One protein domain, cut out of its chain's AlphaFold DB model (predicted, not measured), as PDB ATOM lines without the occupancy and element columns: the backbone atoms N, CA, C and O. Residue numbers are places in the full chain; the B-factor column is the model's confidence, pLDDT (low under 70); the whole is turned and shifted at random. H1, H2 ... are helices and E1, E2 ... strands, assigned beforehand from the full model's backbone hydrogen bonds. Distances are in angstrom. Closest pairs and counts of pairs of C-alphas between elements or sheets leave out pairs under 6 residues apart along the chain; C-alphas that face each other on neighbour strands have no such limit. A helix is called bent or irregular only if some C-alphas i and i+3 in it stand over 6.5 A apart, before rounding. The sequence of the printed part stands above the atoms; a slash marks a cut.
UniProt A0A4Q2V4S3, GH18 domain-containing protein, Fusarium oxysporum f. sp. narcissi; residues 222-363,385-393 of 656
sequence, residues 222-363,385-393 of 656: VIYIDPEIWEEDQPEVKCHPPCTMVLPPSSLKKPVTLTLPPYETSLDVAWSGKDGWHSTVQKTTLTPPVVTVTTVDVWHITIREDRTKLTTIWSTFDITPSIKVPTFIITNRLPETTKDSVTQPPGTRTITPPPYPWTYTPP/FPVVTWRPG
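AT A GLANCE: This is residues 222 to 363 and 385 to 393 of the 656 residues of the protein "GH18 domain-containing protein" of Fusarium oxysporum f. sp. narcissi (UniProt A0A4Q2V4S3). A long, flat model has a small body at one end, where two three-stranded sheets, E1 E3 E8 and E2 E12 E9, stand partly face to face, and an arm of two hairpins, E5 with E6 and E10 with E11, at the other. The sharply bent ribbon of E4 and E7 joins the two ends. The printed part has 151 residues with two named helices and twelve named strands, in the order E1 H1 E2 E3 E4 E5 E6 E7 E8 H2 E9 E10 E11 E12, and is mostly strand. Both three-stranded sheets are mixed, and the three two-stranded ones are antiparallel. The whole is only just extended, close to loose, with a radius of gyration of the C-alphas of 22.3 A and spans of 68 by 41 by 22 A.

HOW THE PARTS SIT: E1, residues 222 to 224, is the parallel neighbour of E3, residues 243 to 246, with N 223 and O 244 2.8 A apart. E8, residues 301 to 303, is antiparallel to E3, with N 245 and O 301 2.8 A apart. E12, residues 388 to 391, is parallel to E2, residues 236 to 238, with N 237 and O 389 2.8 A apart, and antiparallel to E9, residues 315 to 317, with N 390 and O 315 2.8 A apart. H1, residues 227 to 231, is not on either of these sheets; its closest C-alphas to E4, residues 250 to 258, are those of Trp 230 and Ser 250, 7.0 A apart. E4 bends by 101 degrees at residue 253, and its antiparallel neighbour E7, residues 291 to 298, bends by 93 degrees at residue 294; N 258 and O 291 are 2.7 A apart. E7 runs on into E8 at 14 degrees. The hairpin of E5, residues 263 to 272, and E6, residues 277 to 286, has N 263 and O 286 at 2.8 A. The hairpin of E10, residues 328 to 332, and E11, residues 347 to 351, has N 328 and O 351 at 2.9 A. E6 and E10 are only just apart, at 8.2 A. H2, residues 305 to 309, is irregular, with C-alphas 306 and 309 7.1 A apart. O i to N i+4 pairs within hydrogen-bond range are 0 of 1 in H1 and in H2, beside 2 of 2 and 1 of 2 for O i to N i+3.

IN THESE COORDINATES: E1 begins at C-alpha 222, (101.399, 102.406, 168.958). E4 measures 15.6 A, E5 28.2 A, E6 25.8 A and E7 16.0 A. E12 ends at C-alpha 391, (102.396, 94.324, 181.799).

THE WHOLE: The C-alphas farthest apart, of Lys 274 and Thr 312, are 68.8 A from each other. Residues 364 to 384 are not printed, with 15.0 A between C-alphas 363 and 385. The link E10 to E11 is long. Mean pLDDT of the printed part is 71.5; 61 residues are under 70, among them 267 to 283, 302 to 315 and 332 to 355.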
ATOM      1  N   VAL A 222      99.986 102.059 168.826       63.88
ATOM      2  CA  VAL A 222     101.399 102.406 168.958       63.88
ATOM      3  C   VAL A 222     101.624 103.316 170.161       63.88
ATOM      4  O   VAL A 222     101.010 104.370 170.290       63.88
ATOM      5  N   ILE A 223     102.553 102.930 171.035       67.06
ATOM      6  CA  ILE A 223     102.922 103.713 172.212       67.06
ATOM      7  C   ILE A 223     104.399 104.100 172.161       67.06
ATOM      8  O   ILE A 223     105.262 103.274 171.872       67.06
ATOM      9  N   TYR A 224     104.695 105.364 172.453       75.94
ATOM     10  CA  TYR A 224     106.056 105.901 172.480       75.94
ATOM     11  C   TYR A 224     106.561 105.949 173.910       75.94
ATOM     12  O   TYR A 224     105.941 106.596 174.757       75.94
ATOM     13  N   ILE A 225     107.672 105.273 174.169       81.81
ATOM     14  CA  ILE A 225     108.220 105.121 175.511       81.81
ATOM     15  C   ILE A 225     109.192 106.254 175.824       81.81
ATOM     16  O   ILE A 225     109.950 106.693 174.959       81.81
ATOM     17  N   ASP A 226     109.125 106.770 177.050       81.62
ATOM     18  CA  ASP A 226     109.971 107.883 177.484       81.62
ATOM     19  C   ASP A 226     111.460 107.473 177.583       81.62
ATOM     20  O   ASP A 226     111.740 106.380 178.084       81.62
ATOM     21  N   PRO A 227     112.419 108.310 177.121       83.50
ATOM     22  CA  PRO A 227     113.863 108.057 177.236       83.50
ATOM     23  C   PRO A 227     114.371 107.735 178.640       83.50
ATOM     24  O   PRO A 227     115.391 107.059 178.757       83.50
ATOM     25  N   GLU A 228     113.659 108.162 179.687       84.06
ATOM     26  CA  GLU A 228     113.970 107.821 181.082       84.06
ATOM     27  C   GLU A 228     113.979 106.303 181.348       84.06
ATOM     28  O   GLU A 228     114.588 105.865 182.321       84.06
ATOM     29  N   ILE A 229     113.398 105.484 180.458       84.88
ATOM     30  CA  ILE A 229     113.416 104.019 180.570       84.88
ATOM     31  C   ILE A 229     114.832 103.425 180.648       84.88
ATOM     32  O   ILE A 229     115.015 102.349 181.214       84.88
ATOM     33  N   TRP A 230     115.839 104.114 180.103       85.38
ATOM     34  CA  TRP A 230     117.234 103.663 180.135       85.38
ATOM     35  C   TRP A 230     117.956 103.946 181.457       85.38
ATOM     36  O   TRP A 230     119.053 103.434 181.657       85.38
ATOM     37  N   GLU A 231     117.357 104.736 182.348       83.00
ATOM     38  CA  GLU A 231     117.911 105.057 183.671       83.00
ATOM     39  C   GLU A 231     117.413 104.090 184.765       83.00
ATOM     40  O   GLU A 231     117.878 104.146 185.904       83.00
ATOM     41  N   GLU A 232     116.459 103.210 184.442       80.75
ATOM     42  CA  GLU A 232     115.896 102.221 185.365       80.75
ATOM     43  C   GLU A 232     116.616 100.865 185.248       80.75
ATOM     44  O   GLU A 232     116.814 100.348 184.151       80.75
ATOM     45  N   ASP A 233     116.938 100.232 186.384       73.69
ATOM     46  CA  ASP A 233     117.573  98.900 186.408       73.69
ATOM     47  C   ASP A 233     116.630  97.780 185.917       73.69
ATOM     48  O   ASP A 233     117.073  96.766 185.374       73.69
ATOM     49  N   GLN A 234     115.321  97.934 186.147       78.81
ATOM     50  CA  GLN A 234     114.269  96.984 185.754       78.81
ATOM     51  C   GLN A 234     113.054  97.734 185.192       78.81
ATOM     52  O   GLN A 234     112.027  97.846 185.869       78.81
ATOM     53  N   PRO A 235     113.169  98.270 183.969       85.88
ATOM     54  CA  PRO A 235     112.146  99.118 183.388       85.88
ATOM     55  C   PRO A 235     110.842  98.364 183.132       85.88
ATOM     56  O   PRO A 235     110.831  97.254 182.589       85.88
ATOM     57  N   GLU A 236     109.722  98.998 183.481       84.56
ATOM     58  CA  GLU A 236     108.379  98.452 183.271       84.56
ATOM     59  C   GLU A 236     107.581  99.277 182.253       84.56
ATOM     60  O   GLU A 236     107.347 100.471 182.434       84.56
ATOM     61  N   VAL A 237     107.076  98.609 181.214       84.69
ATOM     62  CA  VAL A 237     106.189  99.188 180.199       84.69
ATOM     63  C   VAL A 237     104.795  98.583 180.310       84.69
ATOM     64  O   VAL A 237     104.612  97.372 180.435       84.69
ATOM     65  N   LYS A 238     103.773  99.427 180.219       82.75
ATOM     66  CA  LYS A 238     102.368  99.024 180.206       82.75
ATOM     67  C   LYS A 238     101.731  99.364 178.875       82.75
ATOM     68  O   LYS A 238     101.957 100.451 178.359       82.75
ATOM     69  N   CYS A 239     100.923  98.452 178.341       77.75
ATOM     70  CA  CYS A 239      99.962  98.725 177.270       77.75
ATOM     71  C   CYS A 239      98.871  97.661 177.220       77.75
ATOM     72  O   CYS A 239      99.076  96.529 177.664       77.75
ATOM     73  N   HIS A 240      97.712  98.025 176.681       77.19
ATOM     74  CA  HIS A 240      96.645  97.087 176.368       77.19
ATOM     75  C   HIS A 240      96.909  96.466 174.987       77.19
ATOM     76  O   HIS A 240      97.066  97.221 174.030       77.19
ATOM     77  N   PRO A 241      97.015  95.136 174.847       68.75
ATOM     78  CA  PRO A 241      97.171  94.513 173.535       68.75
ATOM     79  C   PRO A 241      95.903  94.654 172.672       68.75
ATOM     80  O   PRO A 241      94.819  94.669 173.246       68.75
ATOM     81  N   PRO A 242      96.015  94.677 171.331       65.06
ATOM     82  CA  PRO A 242      97.258  94.755 170.561       65.06
ATOM     83  C   PRO A 242      97.984  96.099 170.755       65.06
ATOM     84  O   PRO A 242      97.373  97.167 170.715       65.06
ATOM     85  N   CYS A 243      99.302  96.049 170.979       66.94
ATOM     86  CA  CYS A 243     100.123  97.250 171.130       66.94
ATOM     87  C   CYS A 243     101.556  97.078 170.618       66.94
ATOM     88  O   CYS A 243     102.165  96.023 170.789       66.94
ATOM     89  N   THR A 244     102.118  98.142 170.046       71.75
ATOM     90  CA  THR A 244     103.528  98.229 169.642       71.75
ATOM     91  C   THR A 244     104.208  99.312 170.463       71.75
ATOM     92  O   THR A 244     103.815 100.472 170.397       71.75
ATOM     93  N   MET A 245     105.234  98.949 171.229       72.88
ATOM     94  CA  MET A 245     106.038  99.902 171.988       72.88
ATOM     95  C   MET A 245     107.269 100.332 171.189       72.88
ATOM     96  O   MET A 245     108.094  99.511 170.780       72.88
ATOM     97  N   VAL A 246     107.354 101.639 170.962       75.00
ATOM     98  CA  VAL A 246     108.467 102.340 170.325       75.00
ATOM     99  C   VAL A 246     109.408 102.781 171.432       75.00
ATOM    100  O   VAL A 246     109.094 103.701 172.193       75.00
ATOM    101  N   LEU A 247     110.526 102.072 171.557       79.50
ATOM    102  CA  LEU A 247     111.553 102.368 172.544       79.50
ATOM    103  C   LEU A 247     112.477 103.478 172.023       79.50
ATOM    104  O   LEU A 247     112.806 103.470 170.842       79.50
ATOM    105  N   PRO A 248     112.896 104.420 172.879       81.44
ATOM    106  CA  PRO A 248     113.738 105.534 172.470       81.44
ATOM    107  C   PRO A 248     115.184 105.100 172.212       81.44
ATOM    108  O   PRO A 248     115.656 104.173 172.864       81.44
ATOM    109  N   PRO A 249     115.953 105.779 171.346       83.50
ATOM    110  CA  PRO A 249     117.365 105.463 171.175       83.50
ATOM    111  C   PRO A 249     118.139 105.727 172.472       83.50
ATOM    112  O   PRO A 249     117.879 106.700 173.185       83.50
ATOM    113  N   SER A 250     119.123 104.880 172.767       84.56
ATOM    114  CA  SER A 250     120.011 105.069 173.918       84.56
ATOM    115  C   SER A 250     121.178 105.979 173.549       84.56
ATOM    116  O   SER A 250     121.844 105.786 172.531       84.56
ATOM    117  N   SER A 251     121.420 107.008 174.361       84.50
ATOM    118  CA  SER A 251     122.508 107.963 174.143       84.50
ATOM    119  C   SER A 251     123.799 107.475 174.791       84.50
ATOM    120  O   SER A 251     123.834 107.172 175.981       84.50
ATOM    121  N   LEU A 252     124.891 107.453 174.028       82.12
ATOM    122  CA  LEU A 252     126.200 107.072 174.548       82.12
ATOM    123  C   LEU A 252     126.898 108.287 175.171       82.12
ATOM    124  O   LEU A 252     126.861 109.393 174.631       82.12
ATOM    125  N   LYS A 253     127.609 108.080 176.289       79.38
ATOM    126  CA  LYS A 253     128.360 109.147 176.988       79.38
ATOM    127  C   LYS A 253     129.418 109.813 176.097       79.38
ATOM    128  O   LYS A 253     129.795 110.959 176.342       79.38
ATOM    129  N   LYS A 254     129.931 109.089 175.098       78.94
ATOM    130  CA  LYS A 254     130.889 109.556 174.088       78.94
ATOM    131  C   LYS A 254     130.599 108.862 172.752       78.94
ATOM    132  O   LYS A 254     130.066 107.755 172.777       78.94
ATOM    133  N   PRO A 255     130.966 109.464 171.605       83.62
ATOM    134  CA  PRO A 255     130.920 108.775 170.320       83.62
ATOM    135  C   PRO A 255     131.793 107.516 170.345       83.62
ATOM    136  O   PRO A 255     132.939 107.576 170.793       83.62
ATOM    137  N   VAL A 256     131.265 106.406 169.837       83.44
ATOM    138  CA  VAL A 256     131.959 105.115 169.768       83.44
ATOM    139  C   VAL A 256     132.083 104.685 168.313       83.44
ATOM    140  O   VAL A 256     131.108 104.730 167.562       83.44
ATOM    141  N   THR A 257     133.286 104.289 167.900       84.88
ATOM    142  CA  THR A 257     133.546 103.756 166.557       84.88
ATOM    143  C   THR A 257     133.551 102.239 166.611       84.88
ATOM    144  O   THR A 257     134.320 101.644 167.359       84.88
ATOM    145  N   LEU A 258     132.692 101.637 165.802       86.25
ATOM    146  CA  LEU A 258     132.401 100.217 165.762       86.25
ATOM    147  C   LEU A 258     132.944  99.604 164.476       86.25
ATOM    148  O   LEU A 258     132.666 100.081 163.372       86.25
ATOM    149  N   THR A 259     133.662  98.502 164.623       86.88
ATOM    150  CA  THR A 259     133.962  97.556 163.556       86.88
ATOM    151  C   THR A 259     132.921  96.450 163.642       86.88
ATOM    152  O   THR A 259     132.894  95.680 164.601       86.88
ATOM    153  N   LEU A 260     132.012  96.415 162.667       86.19
ATOM    154  CA  LEU A 260     130.953  95.411 162.625       86.19
ATOM    155  C   LEU A 260     131.496  94.093 162.053       86.19
ATOM    156  O   LEU A 260     132.338  94.126 161.148       86.19
ATOM    157  N   PRO A 261     131.010  92.937 162.534       84.25
ATOM    158  CA  PRO A 261     131.413  91.646 161.996       84.25
ATOM    159  C   PRO A 261     131.039  91.520 160.511       84.25
ATOM    160  O   PRO A 261     130.107  92.185 160.045       84.25
ATOM    161  N   PRO A 262     131.725  90.652 159.746       83.56
ATOM    162  CA  PRO A 262     131.418  90.464 158.337       83.56
ATOM    163  C   PRO A 262     129.944  90.099 158.099       83.56
ATOM    164  O   PRO A 262     129.339  89.339 158.854       83.56
ATOM    165  N   TYR A 263     129.364  90.653 157.037       78.19
ATOM    166  CA  TYR A 263     127.998  90.381 156.604       78.19
ATOM    167  C   TYR A 263     128.013  89.311 155.511       78.19
ATOM    168  O   TYR A 263     128.398  89.570 154.366       78.19
ATOM    169  N   GLU A 264     127.616  88.089 155.864       76.94
ATOM    170  CA  GLU A 264     127.461  87.000 154.902       76.94
ATOM    171  C   GLU A 264     126.155  87.149 154.122       76.94
ATOM    172  O   GLU A 264     125.066  87.235 154.686       76.94
ATOM    173  N   THR A 265     126.252  87.167 152.796       70.69
ATOM    174  CA  THR A 265     125.091  87.297 151.916       70.69
ATOM    175  C   THR A 265     125.327  86.577 150.590       70.69
ATOM    176  O   THR A 265     126.382  85.990 150.351       70.69
ATOM    177  N   SER A 266     124.340  86.583 149.702       70.25
ATOM    178  CA  SER A 266     124.469  86.029 148.355       70.25
ATOM    179  C   SER A 266     124.227  87.099 147.303       70.25
ATOM    180  O   SER A 266     123.273  87.865 147.401       70.25
ATOM    181  N   LEU A 267     125.070  87.127 146.275       59.75
ATOM    182  CA  LEU A 267     124.931  88.017 145.130       59.75
ATOM    183  C   LEU A 267     124.501  87.225 143.900       59.75
ATOM    184  O   LEU A 267     125.176  86.271 143.512       59.75
ATOM    185  N   ASP A 268     123.442  87.678 143.234       58.88
ATOM    186  CA  ASP A 268     123.114  87.218 141.886       58.88
ATOM    187  C   ASP A 268     124.063  87.862 140.880       58.88
ATOM    188  O   ASP A 268     124.054  89.082 140.669       58.88
ATOM    189  N   VAL A 269     124.912  87.050 140.260       62.12
ATOM    190  CA  VAL A 269     125.899  87.484 139.273       62.12
ATOM    191  C   VAL A 269     125.490  86.945 137.912       62.12
ATOM    192  O   VAL A 269     125.462  85.736 137.714       62.12
ATOM    193  N   ALA A 270     125.174  87.842 136.978       61.47
ATOM    194  CA  ALA A 270     124.792  87.496 135.614       61.47
ATOM    195  C   ALA A 270     125.826  88.003 134.604       61.47
ATOM    196  O   ALA A 270     126.393  89.081 134.784       61.47
ATOM    197  N   TRP A 271     126.059  87.234 133.542       67.12
ATOM    198  CA  TRP A 271     126.959  87.589 132.446       67.12
ATOM    199  C   TRP A 271     126.431  87.072 131.106       67.12
ATOM    200  O   TRP A 271     125.644  86.128 131.042       67.12
ATOM    201  N   SER A 272     126.886  87.690 130.016       59.25
ATOM    202  CA  SER A 272     126.608  87.215 128.658       59.25
ATOM    203  C   SER A 272     127.725  86.273 128.208       59.25
ATOM    204  O   SER A 272     128.885  86.682 128.126       59.25
ATOM    205  N   GLY A 273     127.374  85.022 127.916       64.19
ATOM    206  CA  GLY A 273     128.224  84.020 127.269       64.19
ATOM    207  C   GLY A 273     127.997  83.956 125.753       64.19
ATOM    208  O   GLY A 273     127.246  84.753 125.187       64.19
ATOM    209  N   LYS A 274     128.652  83.001 125.079       64.94
ATOM    210  CA  LYS A 274     128.519  82.789 123.618       64.94
ATOM    211  C   LYS A 274     127.193  82.123 123.221       64.94
ATOM    212  O   LYS A 274     126.781  82.222 122.072       64.94
ATOM    213  N   ASP A 275     126.553  81.445 124.161       65.81
ATOM    214  CA  ASP A 275     125.320  80.664 124.041       65.81
ATOM    215  C   ASP A 275     124.115  81.315 124.746       65.81
ATOM    216  O   ASP A 275     123.008  80.781 124.684       65.81
ATOM    217  N   GLY A 276     124.292  82.489 125.363       59.94
ATOM    218  CA  GLY A 276     123.204  83.265 125.956       59.94
ATOM    219  C   GLY A 276     123.570  83.943 127.273       59.94
ATOM    220  O   GLY A 276     124.739  84.125 127.604       59.94
ATOM    221  N   TRP A 277     122.538  84.347 128.013       51.41
ATOM    222  CA  TRP A 277     122.672  84.898 129.359       51.41
ATOM    223  C   TRP A 277     122.819  83.781 130.386       51.41
ATOM    224  O   TRP A 277     121.999  82.867 130.441       51.41
ATOM    225  N   HIS A 278     123.823  83.915 131.242       54.31
ATOM    226  CA  HIS A 278     124.077  83.027 132.366       54.31
ATOM    227  C   HIS A 278     123.965  83.807 133.667       54.31
ATOM    228  O   HIS A 278     124.263  85.000 133.708       54.31
ATOM    229  N   SER A 279     123.542  83.142 134.738       60.88
ATOM    230  CA  SER A 279     123.567  83.711 136.084       60.88
ATOM    231  C   SER A 279     123.928  82.653 137.118       60.88
ATOM    232  O   SER A 279     123.680  81.464 136.916       60.88
ATOM    233  N   THR A 280     124.547  83.085 138.210       59.25
ATOM    234  CA  THR A 280     124.858  82.243 139.361       59.25
ATOM    235  C   THR A 280     124.655  83.023 140.651       59.25
ATOM    236  O   THR A 280     124.911  84.227 140.703       59.25
ATOM    237  N   VAL A 281     124.230  82.319 141.697       62.56
ATOM    238  CA  VAL A 281     124.161  82.850 143.058       62.56
ATOM    239  C   VAL A 281     125.520  82.608 143.707       62.56
ATOM    240  O   VAL A 281     125.896  81.464 143.971       62.56
ATOM    241  N   GLN A 282     126.272  83.670 143.970       63.16
ATOM    242  CA  GLN A 282     127.563  83.585 144.643       63.16
ATOM    243  C   GLN A 282     127.403  83.985 146.106       63.16
ATOM    244  O   GLN A 282     127.086  85.136 146.406       63.16
ATOM    245  N   LYS A 283     127.645  83.048 147.028       69.88
ATOM    246  CA  LYS A 283     127.818  83.397 148.443       69.88
ATOM    247  C   LYS A 283     129.055  84.274 148.584       69.88
ATOM    248  O   LYS A 283     130.103  83.953 148.027       69.88
ATOM    249  N   THR A 284     128.913  85.376 149.299       70.00
ATOM    250  CA  THR A 284     129.981  86.335 149.523       70.00
ATOM    251  C   THR A 284     129.942  86.831 150.957       70.00
ATOM    252  O   THR A 284     128.878  86.953 151.565       70.00
ATOM    253  N   THR A 285     131.113  87.163 151.471       81.81
ATOM    254  CA  THR A 285     131.274  87.768 152.785       81.81
ATOM    255  C   THR A 285     131.679  89.214 152.562       81.81
ATOM    256  O   THR A 285     132.719  89.491 151.964       81.81
ATOM    257  N   LEU A 286     130.819  90.142 152.969       79.81
ATOM    258  CA  LEU A 286     131.053  91.571 152.819       79.81
ATOM    259  C   LEU A 286     131.618  92.128 154.118       79.81
ATOM    260  O   LEU A 286     131.095  91.833 155.187       79.81
ATOM    261  N   THR A 287     132.653  92.955 154.032       85.62
ATOM    262  CA  THR A 287     133.194  93.684 155.185       85.62
ATOM    263  C   THR A 287     132.561  95.073 155.211       85.62
ATOM    264  O   THR A 287     132.897  95.893 154.349       85.62
ATOM    265  N   PRO A 288     131.623  95.352 156.134       85.31
ATOM    266  CA  PRO A 288     131.038  96.679 156.237       85.31
ATOM    267  C   PRO A 288     132.096  97.709 156.658       85.31
ATOM    268  O   PRO A 288     133.053  97.359 157.354       85.31
ATOM    269  N   PRO A 289     131.945  98.984 156.268       85.69
ATOM    270  CA  PRO A 289     132.802 100.047 156.780       85.69
ATOM    271  C   PRO A 289     132.596 100.233 158.290       85.69
ATOM    272  O   PRO A 289     131.527  99.933 158.823       85.69
ATOM    273  N   VAL A 290     133.608 100.785 158.967       87.88
ATOM    274  CA  VAL A 290     133.490 101.180 160.378       87.88
ATOM    275  C   VAL A 290     132.385 102.224 160.559       87.88
ATOM    276  O   VAL A 290     132.213 103.114 159.722       87.88
ATOM    277  N   VAL A 291     131.632 102.116 161.652       86.69
ATOM    278  CA  VAL A 291     130.470 102.964 161.946       86.69
ATOM    279  C   VAL A 291     130.714 103.729 163.238       86.69
ATOM    280  O   VAL A 291     130.960 103.123 164.271       86.69
ATOM    281  N   THR A 292     130.613 105.056 163.213       87.25
ATOM    282  CA  THR A 292     130.649 105.867 164.440       87.25
ATOM    283  C   THR A 292     129.229 106.189 164.888       87.25
ATOM    284  O   THR A 292     128.470 106.795 164.133       87.25
ATOM    285  N   VAL A 293     128.883 105.806 166.116       85.00
ATOM    286  CA  VAL A 293     127.570 106.049 166.724       85.00
ATOM    287  C   VAL A 293     127.689 106.943 167.957       85.00
ATOM    288  O   VAL A 293     128.605 106.813 168.765       85.00
ATOM    289  N   THR A 294     126.751 107.873 168.100       84.12
ATOM    290  CA  THR A 294     126.538 108.672 169.323       84.12
ATOM    291  C   THR A 294     125.282 108.240 170.070       84.12
ATOM    292  O   THR A 294     125.157 108.470 171.270       84.12
ATOM    293  N   THR A 295     124.358 107.617 169.347       84.19
ATOM    294  CA  THR A 295     123.104 107.051 169.832       84.19
ATOM    295  C   THR A 295     122.937 105.667 169.218       84.19
ATOM    296  O   THR A 295     123.340 105.443 168.073       84.19
ATOM    297  N   VAL A 296     122.365 104.740 169.975       83.50
ATOM    298  CA  VAL A 296     122.059 103.383 169.529       83.50
ATOM    299  C   VAL A 296     120.546 103.246 169.459       83.50
ATOM    300  O   VAL A 296     119.871 103.276 170.488       83.50
ATOM    301  N   ASP A 297     120.023 103.126 168.241       80.94
ATOM    302  CA  ASP A 297     118.607 102.836 168.015       80.94
ATOM    303  C   ASP A 297     118.303 101.395 168.459       80.94
ATOM    304  O   ASP A 297     119.190 100.537 168.430       80.94
ATOM    305  N   VAL A 298     117.063 101.108 168.856       79.38
ATOM    306  CA  VAL A 298     116.648  99.781 169.346       79.38
ATOM    307  C   VAL A 298     115.373  99.297 168.669       79.38
ATOM    308  O   VAL A 298     114.538 100.084 168.230       79.38
ATOM    309  N   TRP A 299     115.204  97.982 168.577       70.31
ATOM    310  CA  TRP A 299     114.038  97.396 167.918       70.31
ATOM    311  C   TRP A 299     112.744  97.613 168.707       70.31
ATOM    312  O   TRP A 299     112.705  97.464 169.927       70.31
ATOM    313  N   HIS A 300     111.655  97.905 167.991       71.12
ATOM    314  CA  HIS A 300     110.323  97.971 168.588       71.12
ATOM    315  C   HIS A 300     109.840  96.596 169.055       71.12
ATOM    316  O   HIS A 300     110.088  95.580 168.401       71.12
ATOM    317  N   ILE A 301     109.025  96.576 170.109       71.50
ATOM    318  CA  ILE A 301     108.396  95.353 170.617       71.50
ATOM    319  C   ILE A 301     106.896  95.402 170.322       71.50
ATOM    320  O   ILE A 301     106.234  96.401 170.587       71.50
ATOM    321  N   THR A 302     106.337  94.319 169.777       69.12
ATOM    322  CA  THR A 302     104.898  94.217 169.479       69.12
ATOM    323  C   THR A 302     104.248  93.104 170.293       69.12
ATOM    324  O   THR A 302     104.705  91.961 170.282       69.12
ATOM    325  N   ILE A 303     103.152  93.438 170.974       68.25
ATOM    326  CA  ILE A 303     102.317  92.539 171.768       68.25
ATOM    327  C   ILE A 303     100.994  92.308 171.030       68.25
ATOM    328  O   ILE A 303     100.284  93.257 170.698       68.25
ATOM    329  N   ARG A 304     100.663  91.039 170.773       62.19
ATOM    330  CA  ARG A 304      99.468  90.612 170.027       62.19
ATOM    331  C   ARG A 304      98.264  90.355 170.942       62.19
ATOM    332  O   ARG A 304      98.411  90.141 172.144       62.19
ATOM    333  N   GLU A 305      97.076  90.357 170.342       57.38
ATOM    334  CA  GLU A 305      95.774  90.181 171.003       57.38
ATOM    335  C   GLU A 305      95.570  88.777 171.610       57.38
ATOM    336  O   GLU A 305      94.869  88.619 172.603       57.38
ATOM    337  N   ASP A 306      96.236  87.736 171.106       53.16
ATOM    338  CA  ASP A 306      96.129  86.359 171.623       53.16
ATOM    339  C   ASP A 306      96.667  86.182 173.059       53.16
ATOM    340  O   ASP A 306      96.324  85.217 173.751       53.16
ATOM    341  N   ARG A 307      97.451  87.150 173.549       49.97
ATOM    342  CA  ARG A 307      97.967  87.221 174.925       49.97
ATOM    343  C   ARG A 307      96.926  87.720 175.949       49.97
ATOM    344  O   ARG A 307      97.213  87.711 177.144       49.97
ATOM    345  N   THR A 308      95.731  88.144 175.520       45.06
ATOM    346  CA  THR A 308      94.713  88.841 176.348       45.06
ATOM    347  C   THR A 308      93.929  87.960 177.322       45.06
ATOM    348  O   THR A 308      93.326  88.479 178.261       45.06
ATOM    349  N   LYS A 309      93.940  86.629 177.179       47.16
ATOM    350  CA  LYS A 309      93.127  85.738 178.038       47.16
ATOM    351  C   LYS A 309      93.612  85.609 179.487       47.16
ATOM    352  O   LYS A 309      92.982  84.903 180.272       47.16
ATOM    353  N   LEU A 310      94.713  86.258 179.860       48.44
ATOM    354  CA  LEU A 310      95.305  86.150 181.190       48.44
ATOM    355  C   LEU A 310      95.719  87.540 181.691       48.44
ATOM    356  O   LEU A 310      96.763  88.071 181.325       48.44
ATOM    357  N   THR A 311      94.920  88.109 182.594       46.97
ATOM    358  CA  THR A 311      95.127  89.419 183.247       46.97
ATOM    359  C   THR A 311      96.351  89.477 184.180       46.97
ATOM    360  O   THR A 311      96.538  90.458 184.895       46.97
ATOM    361  N   THR A 312      97.169  88.422 184.209       48.00
ATOM    362  CA  THR A 312      98.281  88.208 185.150       48.00
ATOM    363  C   THR A 312      99.619  87.902 184.470       48.00
ATOM    364  O   THR A 312     100.590  87.636 185.171       48.00
ATOM    365  N   ILE A 313      99.708  87.928 183.135       56.56
ATOM    366  CA  ILE A 313     100.979  87.685 182.432       56.56
ATOM    367  C   ILE A 313     101.849  88.947 182.471       56.56
ATOM    368  O   ILE A 313     101.415  90.014 182.046       56.56
ATOM    369  N   TRP A 314     103.098  88.797 182.908       59.38
ATOM    370  CA  TRP A 314     104.200  89.697 182.565       59.38
ATOM    371  C   TRP A 314     105.109  88.999 181.547       59.38
ATOM    372  O   TRP A 314     105.260  87.777 181.571       59.38
ATOM    373  N   SER A 315     105.670  89.746 180.601       68.19
ATOM    374  CA  SER A 315     106.668  89.233 179.650       68.19
ATOM    375  C   SER A 315     107.893  90.123 179.689       68.19
ATOM    376  O   SER A 315     107.757  91.339 179.741       68.19
ATOM    377  N   THR A 316     109.069  89.518 179.683       72.56
ATOM    378  CA  THR A 316     110.349  90.223 179.662       72.56
ATOM    379  C   THR A 316     110.933  90.171 178.259       72.56
ATOM    380  O   THR A 316     110.784  89.162 177.567       72.56
ATOM    381  N   PHE A 317     111.579  91.252 177.843       71.19
ATOM    382  CA  PHE A 317     112.187  91.379 176.527       71.19
ATOM    383  C   PHE A 317     113.625  91.858 176.663       71.19
ATOM    384  O   PHE A 317     113.882  92.895 177.278       71.19
ATOM    385  N   ASP A 318     114.535  91.116 176.041       75.38
ATOM    386  CA  ASP A 318     115.904  91.567 175.837       75.38
ATOM    387  C   ASP A 318     115.914  92.584 174.699       75.38
ATOM    388  O   ASP A 318     115.449  92.320 173.582       75.38
ATOM    389  N   ILE A 319     116.416  93.778 174.993       79.50
ATOM    390  CA  ILE A 319     116.456  94.850 174.011       79.50
ATOM    391  C   ILE A 319     117.609  94.600 173.057       79.50
ATOM    392  O   ILE A 319     118.774  94.511 173.438       79.50
ATOM    393  N   THR A 320     117.261  94.498 171.782       77.25
ATOM    394  CA  THR A 320     118.235  94.313 170.717       77.25
ATOM    395  C   THR A 320     118.628  95.694 170.164       77.25
ATOM    396  O   THR A 320     117.734  96.492 169.855       77.25
ATOM    397  N   PRO A 321     119.928  96.013 170.022       79.06
ATOM    398  CA  PRO A 321     120.361  97.217 169.320       79.06
ATOM    399  C   PRO A 321     120.058  97.122 167.821       79.06
ATOM    400  O   PRO A 321     119.946  96.036 167.260       79.06
ATOM    401  N   SER A 322     119.971  98.262 167.149       80.12
ATOM    402  CA  SER A 322     119.839  98.366 165.700       80.12
ATOM    403  C   SER A 322     120.791  99.425 165.157       80.12
ATOM    404  O   SER A 322     120.465 100.607 165.058       80.12
ATOM    405  N   ILE A 323     121.975  98.996 164.742       81.19
ATOM    406  CA  ILE A 323     123.036  99.899 164.304       81.19
ATOM    407  C   ILE A 323     122.965 100.060 162.792       81.19
ATOM    408  O   ILE A 323     123.142  99.101 162.037       81.19
ATOM    409  N   LYS A 324     122.720 101.293 162.340       74.25
ATOM    410  CA  LYS A 324     122.678 101.619 160.916       74.25
ATOM    411  C   LYS A 324     124.063 101.516 160.298       74.25
ATOM    412  O   LYS A 324     125.029 102.097 160.784       74.25
ATOM    413  N   VAL A 325     124.114 100.875 159.140       76.75
ATOM    414  CA  VAL A 325     125.345 100.716 158.375       76.75
ATOM    415  C   VAL A 325     125.216 101.492 157.073       76.75
ATOM    416  O   VAL A 325     124.216 101.343 156.366       76.75
ATOM    417  N   PRO A 326     126.170 102.380 156.754       73.44
ATOM    418  CA  PRO A 326     126.092 103.162 155.536       73.44
ATOM    419  C   PRO A 326     126.231 102.254 154.314       73.44
ATOM    420  O   PRO A 326     126.967 101.266 154.325       73.44
ATOM    421  N   THR A 327     125.540 102.620 153.239       74.19
ATOM    422  CA  THR A 327     125.699 101.985 151.933       74.19
ATOM    423  C   THR A 327     127.163 102.053 151.492       74.19
ATOM    424  O   THR A 327     127.783 103.116 151.564       74.19
ATOM    425  N   PHE A 328     127.706 100.945 150.991       73.25
ATOM    426  CA  PHE A 328     129.092 100.862 150.531       73.25
ATOM    427  C   PHE A 328     129.197 100.189 149.162       73.25
ATOM    428  O   PHE A 328     128.320  99.432 148.748       73.25
ATOM    429  N   ILE A 329     130.260 100.504 148.420       74.00
ATOM    430  CA  ILE A 329     130.490  99.964 147.076       74.00
ATOM    431  C   ILE A 329     131.444  98.781 147.175       74.00
ATOM    432  O   ILE A 329     132.501  98.879 147.794       74.00
ATOM    433  N   ILE A 330     131.092  97.687 146.510       75.88
ATOM    434  CA  ILE A 330     131.969  96.532 146.328       75.88
ATOM    435  C   ILE A 330     132.351  96.387 144.860       75.88
ATOM    436  O   ILE A 330     131.591  96.757 143.961       75.88
ATOM    437  N   THR A 331     133.506  95.780 144.617       76.88
ATOM    438  CA  THR A 331     133.932  95.363 143.279       76.88
ATOM    439  C   THR A 331     133.733  93.862 143.166       76.88
ATOM    440  O   THR A 331     134.479  93.086 143.760       76.88
ATOM    441  N   ASN A 332     132.714  93.449 142.419       66.31
ATOM    442  CA  ASN A 332     132.407  92.045 142.222       66.31
ATOM    443  C   ASN A 332     133.289  91.463 141.110       66.31
ATOM    444  O   ASN A 332     133.349  92.005 140.002       66.31
ATOM    445  N   ARG A 333     133.968  90.352 141.398       64.31
ATOM    446  CA  ARG A 333     134.738  89.588 140.411       64.31
ATOM    447  C   ARG A 333     133.921  88.358 140.033       64.31
ATOM    448  O   ARG A 333     133.425  87.670 140.918       64.31
ATOM    449  N   LEU A 334     133.774  88.093 138.733       59.44
ATOM    450  CA  LEU A 334     133.157  86.850 138.265       59.44
ATOM    451  C   LEU A 334     133.897  85.633 138.857       59.44
ATOM    452  O   LEU A 334     135.107  85.726 139.086       59.44
ATOM    453  N   PRO A 335     133.215  84.493 139.071       55.66
ATOM    454  CA  PRO A 335     133.878  83.263 139.491       55.66
ATOM    455  C   PRO A 335     134.987  82.885 138.499       55.66
ATOM    456  O   PRO A 335     134.759  82.903 137.290       55.66
ATOM    457  N   GLU A 336     136.162  82.477 138.991       51.75
ATOM    458  CA  GLU A 336     137.295  82.043 138.147       51.75
ATOM    459  C   GLU A 336     136.946  80.858 137.224       51.75
ATOM    460  O   GLU A 336     137.613  80.621 136.221       51.75
ATOM    461  N   THR A 337     135.872  80.125 137.530       52.72
ATOM    462  CA  THR A 337     135.436  78.924 136.809       52.72
ATOM    463  C   THR A 337     134.089  79.115 136.108       52.72
ATOM    464  O   THR A 337     133.132  78.374 136.320       52.72
ATOM    465  N   THR A 338     134.001  80.085 135.198       52.69
ATOM    466  CA  THR A 338     132.958  80.037 134.158       52.69
ATOM    467  C   THR A 338     133.353  79.007 133.095       52.69
ATOM    468  O   THR A 338     134.479  79.050 132.595       52.69
ATOM    469  N   LYS A 339     132.440  78.100 132.711       53.31
ATOM    470  CA  LYS A 339     132.673  77.075 131.666       53.31
ATOM    471  C   LYS A 339     133.087  77.651 130.303       53.31
ATOM    472  O   LYS A 339     133.648  76.919 129.493       53.31
ATOM    473  N   ASP A 340     132.865  78.945 130.084       54.31
ATOM    474  CA  ASP A 340     133.033  79.599 128.784       54.31
ATOM    475  C   ASP A 340     134.319  80.433 128.660       54.31
ATOM    476  O   ASP A 340     134.534  81.065 127.625       54.31
ATOM    477  N   SER A 341     135.169  80.458 129.699       56.44
ATOM    478  CA  SER A 341     136.420  81.241 129.739       56.44
ATOM    479  C   SER A 341     136.241  82.731 129.384       56.44
ATOM    480  O   SER A 341     137.162  83.370 128.876       56.44
ATOM    481  N   VAL A 342     135.053  83.299 129.631       54.78
ATOM    482  CA  VAL A 342     134.757  84.713 129.369       54.78
ATOM    483  C   VAL A 342     135.147  85.534 130.595       54.78
ATOM    484  O   VAL A 342     134.400  85.625 131.563       54.78
ATOM    485  N   THR A 343     136.317  86.167 130.555       55.09
ATOM    486  CA  THR A 343     136.695  87.199 131.531       55.09
ATOM    487  C   THR A 343     135.991  88.510 131.190       55.09
ATOM    488  O   THR A 343     136.316  89.134 130.178       55.09
ATOM    489  N   GLN A 344     135.045  88.944 132.028       56.88
ATOM    490  CA  GLN A 344     134.553  90.325 132.006       56.88
ATOM    491  C   GLN A 344     135.290  91.179 133.047       56.88
ATOM    492  O   GLN A 344     135.727  90.645 134.072       56.88
ATOM    493  N   PRO A 345     135.446  92.494 132.806       58.56
ATOM    494  CA  PRO A 345     135.994  93.400 133.807       58.56
ATOM    495  C   PRO A 345     135.153  93.361 135.098       58.56
ATOM    496  O   PRO A 345     133.933  93.192 135.022       58.56
ATOM    497  N   PRO A 346     135.776  93.519 136.281       64.12
ATOM    498  CA  PRO A 346     135.050  93.568 137.545       64.12
ATOM    499  C   PRO A 346     133.984  94.668 137.528       64.12
ATOM    500  O   PRO A 346     134.276  95.816 137.193       64.12
ATOM    501  N   GLY A 347     132.751  94.318 137.891       61.25
ATOM    502  CA  GLY A 347     131.647  95.270 137.999       61.25
ATOM    503  C   GLY A 347     131.562  95.839 139.410       61.25
ATOM    504  O   GLY A 347     131.702  95.099 140.383       61.25
ATOM    505  N   THR A 348     131.308  97.139 139.548       67.12
ATOM    506  CA  THR A 348     131.005  97.736 140.854       67.12
ATOM    507  C   THR A 348     129.527  97.579 141.188       67.12
ATOM    508  O   THR A 348     128.662  97.598 140.309       67.12
ATOM    509  N   ARG A 349     129.223  97.384 142.471       62.94
ATOM    510  CA  ARG A 349     127.856  97.286 142.987       62.94
ATOM    511  C   ARG A 349     127.725  98.072 144.275       62.94
ATOM    512  O   ARG A 349     128.601  98.011 145.132       62.94
ATOM    513  N   THR A 350     126.608  98.764 144.405       64.50
ATOM    514  CA  THR A 350     126.215  99.461 145.626       64.50
ATOM    515  C   THR A 350     125.484  98.479 146.535       64.50
ATOM    516  O   THR A 350     124.507  97.865 146.109       64.50
ATOM    517  N   ILE A 351     125.962  98.313 147.766       65.44
ATOM    518  CA  ILE A 351     125.383  97.432 148.780       65.44
ATOM    519  C   ILE A 351     124.792  98.279 149.896       65.44
ATOM    520  O   ILE A 351     125.496  99.071 150.520       65.44
ATOM    521  N   THR A 352     123.512  98.057 150.178       64.94
ATOM    522  CA  THR A 352     122.829  98.584 151.360       64.94
ATOM    523  C   THR A 352     122.567  97.413 152.308       64.94
ATOM    524  O   THR A 352     121.618  96.661 152.083       64.94
ATOM    525  N   PRO A 353     123.441  97.178 153.302       64.88
ATOM    526  CA  PRO A 353     123.250  96.104 154.276       64.88
ATOM    527  C   PRO A 353     122.050  96.398 155.202       64.88
ATOM    528  O   PRO A 353     121.695  97.568 155.388       64.88
ATOM    529  N   PRO A 354     121.431  95.366 155.803       61.69
ATOM    530  CA  PRO A 354     120.483  95.574 156.894       61.69
ATOM    531  C   PRO A 354     121.197  96.198 158.109       61.69
ATOM    532  O   PRO A 354     122.420  96.086 158.216       61.69
ATOM    533  N   PRO A 355     120.477  96.848 159.038       69.75
ATOM    534  CA  PRO A 355     121.063  97.232 160.319       69.75
ATOM    535  C   PRO A 355     121.565  96.012 161.111       69.75
ATOM    536  O   PRO A 355     120.974  94.935 161.056       69.75
ATOM    537  N   TYR A 356     122.668  96.182 161.844       76.00
ATOM    538  CA  TYR A 356     123.213  95.174 162.765       76.00
ATOM    539  C   TYR A 356     122.324  95.086 164.024       76.00
ATOM    540  O   TYR A 356     121.880  96.144 164.474       76.00
ATOM    541  N   PRO A 357     122.096  93.903 164.634       69.56
ATOM    542  CA  PRO A 357     122.804  92.634 164.439       69.56
ATOM    543  C   PRO A 357     122.239  91.725 163.342       69.56
ATOM    544  O   PRO A 357     121.066  91.376 163.338       69.56
ATOM    545  N   TRP A 358     123.123  91.255 162.455       71.00
ATOM    546  CA  TRP A 358     122.882  90.126 161.533       71.00
ATOM    547  C   TRP A 358     123.637  88.851 161.950       71.00
ATOM    548  O   TRP A 358     123.589  87.835 161.262       71.00
ATOM    549  N   THR A 359     124.375  88.914 163.058       71.00
ATOM    550  CA  THR A 359     125.107  87.810 163.686       71.00
ATOM    551  C   THR A 359     125.143  88.046 165.196       71.00
ATOM    552  O   THR A 359     125.001  89.182 165.646       71.00
ATOM    553  N   TYR A 360     125.361  86.981 165.963       70.62
ATOM    554  CA  TYR A 360     125.560  87.039 167.413       70.62
ATOM    555  C   TYR A 360     126.958  87.534 167.812       70.62
ATOM    556  O   TYR A 360     127.210  87.765 168.989       70.62
ATOM    557  N   THR A 361     127.877  87.698 166.855       74.75
ATOM    558  CA  THR A 361     129.201  88.275 167.117       74.75
ATOM    559  C   THR A 361     129.063  89.761 167.479       74.75
ATOM    560  O   THR A 361     128.501  90.511 166.671       74.75
ATOM    561  N   PRO A 362     129.553  90.211 168.649       73.44
ATOM    562  CA  PRO A 362     129.503  91.617 169.043       73.44
ATOM    563  C   PRO A 362     130.430  92.485 168.171       73.44
ATOM    564  O   PRO A 362     131.394  91.977 167.591       73.44
ATOM    565  N   PRO A 363     130.144  93.791 168.033       80.19
ATOM    566  CA  PRO A 363     131.039  94.721 167.355       80.19
ATOM    567  C   PRO A 363     132.256  95.055 168.230       80.19
ATOM    568  O   PRO A 363     132.142  95.100 169.452       80.19
ATOM    569  N   PHE A 385     121.671  96.591 177.293       78.06
ATOM    570  CA  PHE A 385     120.393  97.212 177.594       78.06
ATOM    571  C   PHE A 385     119.699  96.469 178.745       78.06
ATOM    572  O   PHE A 385     119.813  95.243 178.832       78.06
ATOM    573  N   PRO A 386     118.948  97.175 179.608       79.06
ATOM    574  CA  PRO A 386     118.175  96.527 180.656       79.06
ATOM    575  C   PRO A 386     117.060  95.657 180.060       79.06
ATOM    576  O   PRO A 386     116.513  95.947 178.993       79.06
ATOM    577  N   VAL A 387     116.687  94.599 180.781       80.69
ATOM    578  CA  VAL A 387     115.548  93.746 180.419       80.69
ATOM    579  C   VAL A 387     114.254  94.517 180.670       80.69
ATOM    580  O   VAL A 387     113.940  94.858 181.811       80.69
ATOM    581  N   VAL A 388     113.470  94.762 179.617       80.81
ATOM    582  CA  VAL A 388     112.203  95.499 179.728       80.81
ATOM    583  C   VAL A 388     111.066  94.543 180.068       80.81
ATOM    584  O   VAL A 388     110.821  93.563 179.361       80.81
ATOM    585  N   THR A 389     110.332  94.842 181.139       82.56
ATOM    586  CA  THR A 389     109.163  94.067 181.570       82.56
ATOM    587  C   THR A 389     107.877  94.706 181.065       82.56
ATOM    588  O   THR A 389     107.561  95.843 181.398       82.56
ATOM    589  N   TRP A 390     107.078  93.963 180.305       83.44
ATOM    590  CA  TRP A 390     105.739  94.373 179.894       83.44
ATOM    591  C   TRP A 390     104.656  93.860 180.850       83.44
ATOM    592  O   TRP A 390     104.676  92.689 181.248       83.44
ATOM    593  N   ARG A 391     103.653  94.705 181.134       80.19
ATOM    594  CA  ARG A 391     102.396  94.324 181.799       80.19
ATOM    595  C   ARG A 391     101.156  94.858 181.069       80.19
ATOM    596  O   ARG A 391     101.176  95.984 180.565       80.19
ATOM    597  N   PRO A 392     100.027  94.126 181.085       74.56
ATOM    598  CA  PRO A 392      98.760  94.665 180.612       74.56
ATOM    599  C   PRO A 392      98.317  95.831 181.507       74.56
ATOM    600  O   PRO A 392      98.303  95.725 182.734       74.56
ATOM    601  N   GLY A 393      97.948  96.957 180.901       71.19
ATOM    602  CA  GLY A 393      97.504  98.134 181.644       71.19
ATOM    603  C   GLY A 393      97.491  99.409 180.810       71.19
ATOM    604  O   GLY A 393      97.722  99.383 179.604       71.19
TER     605      GLY A 393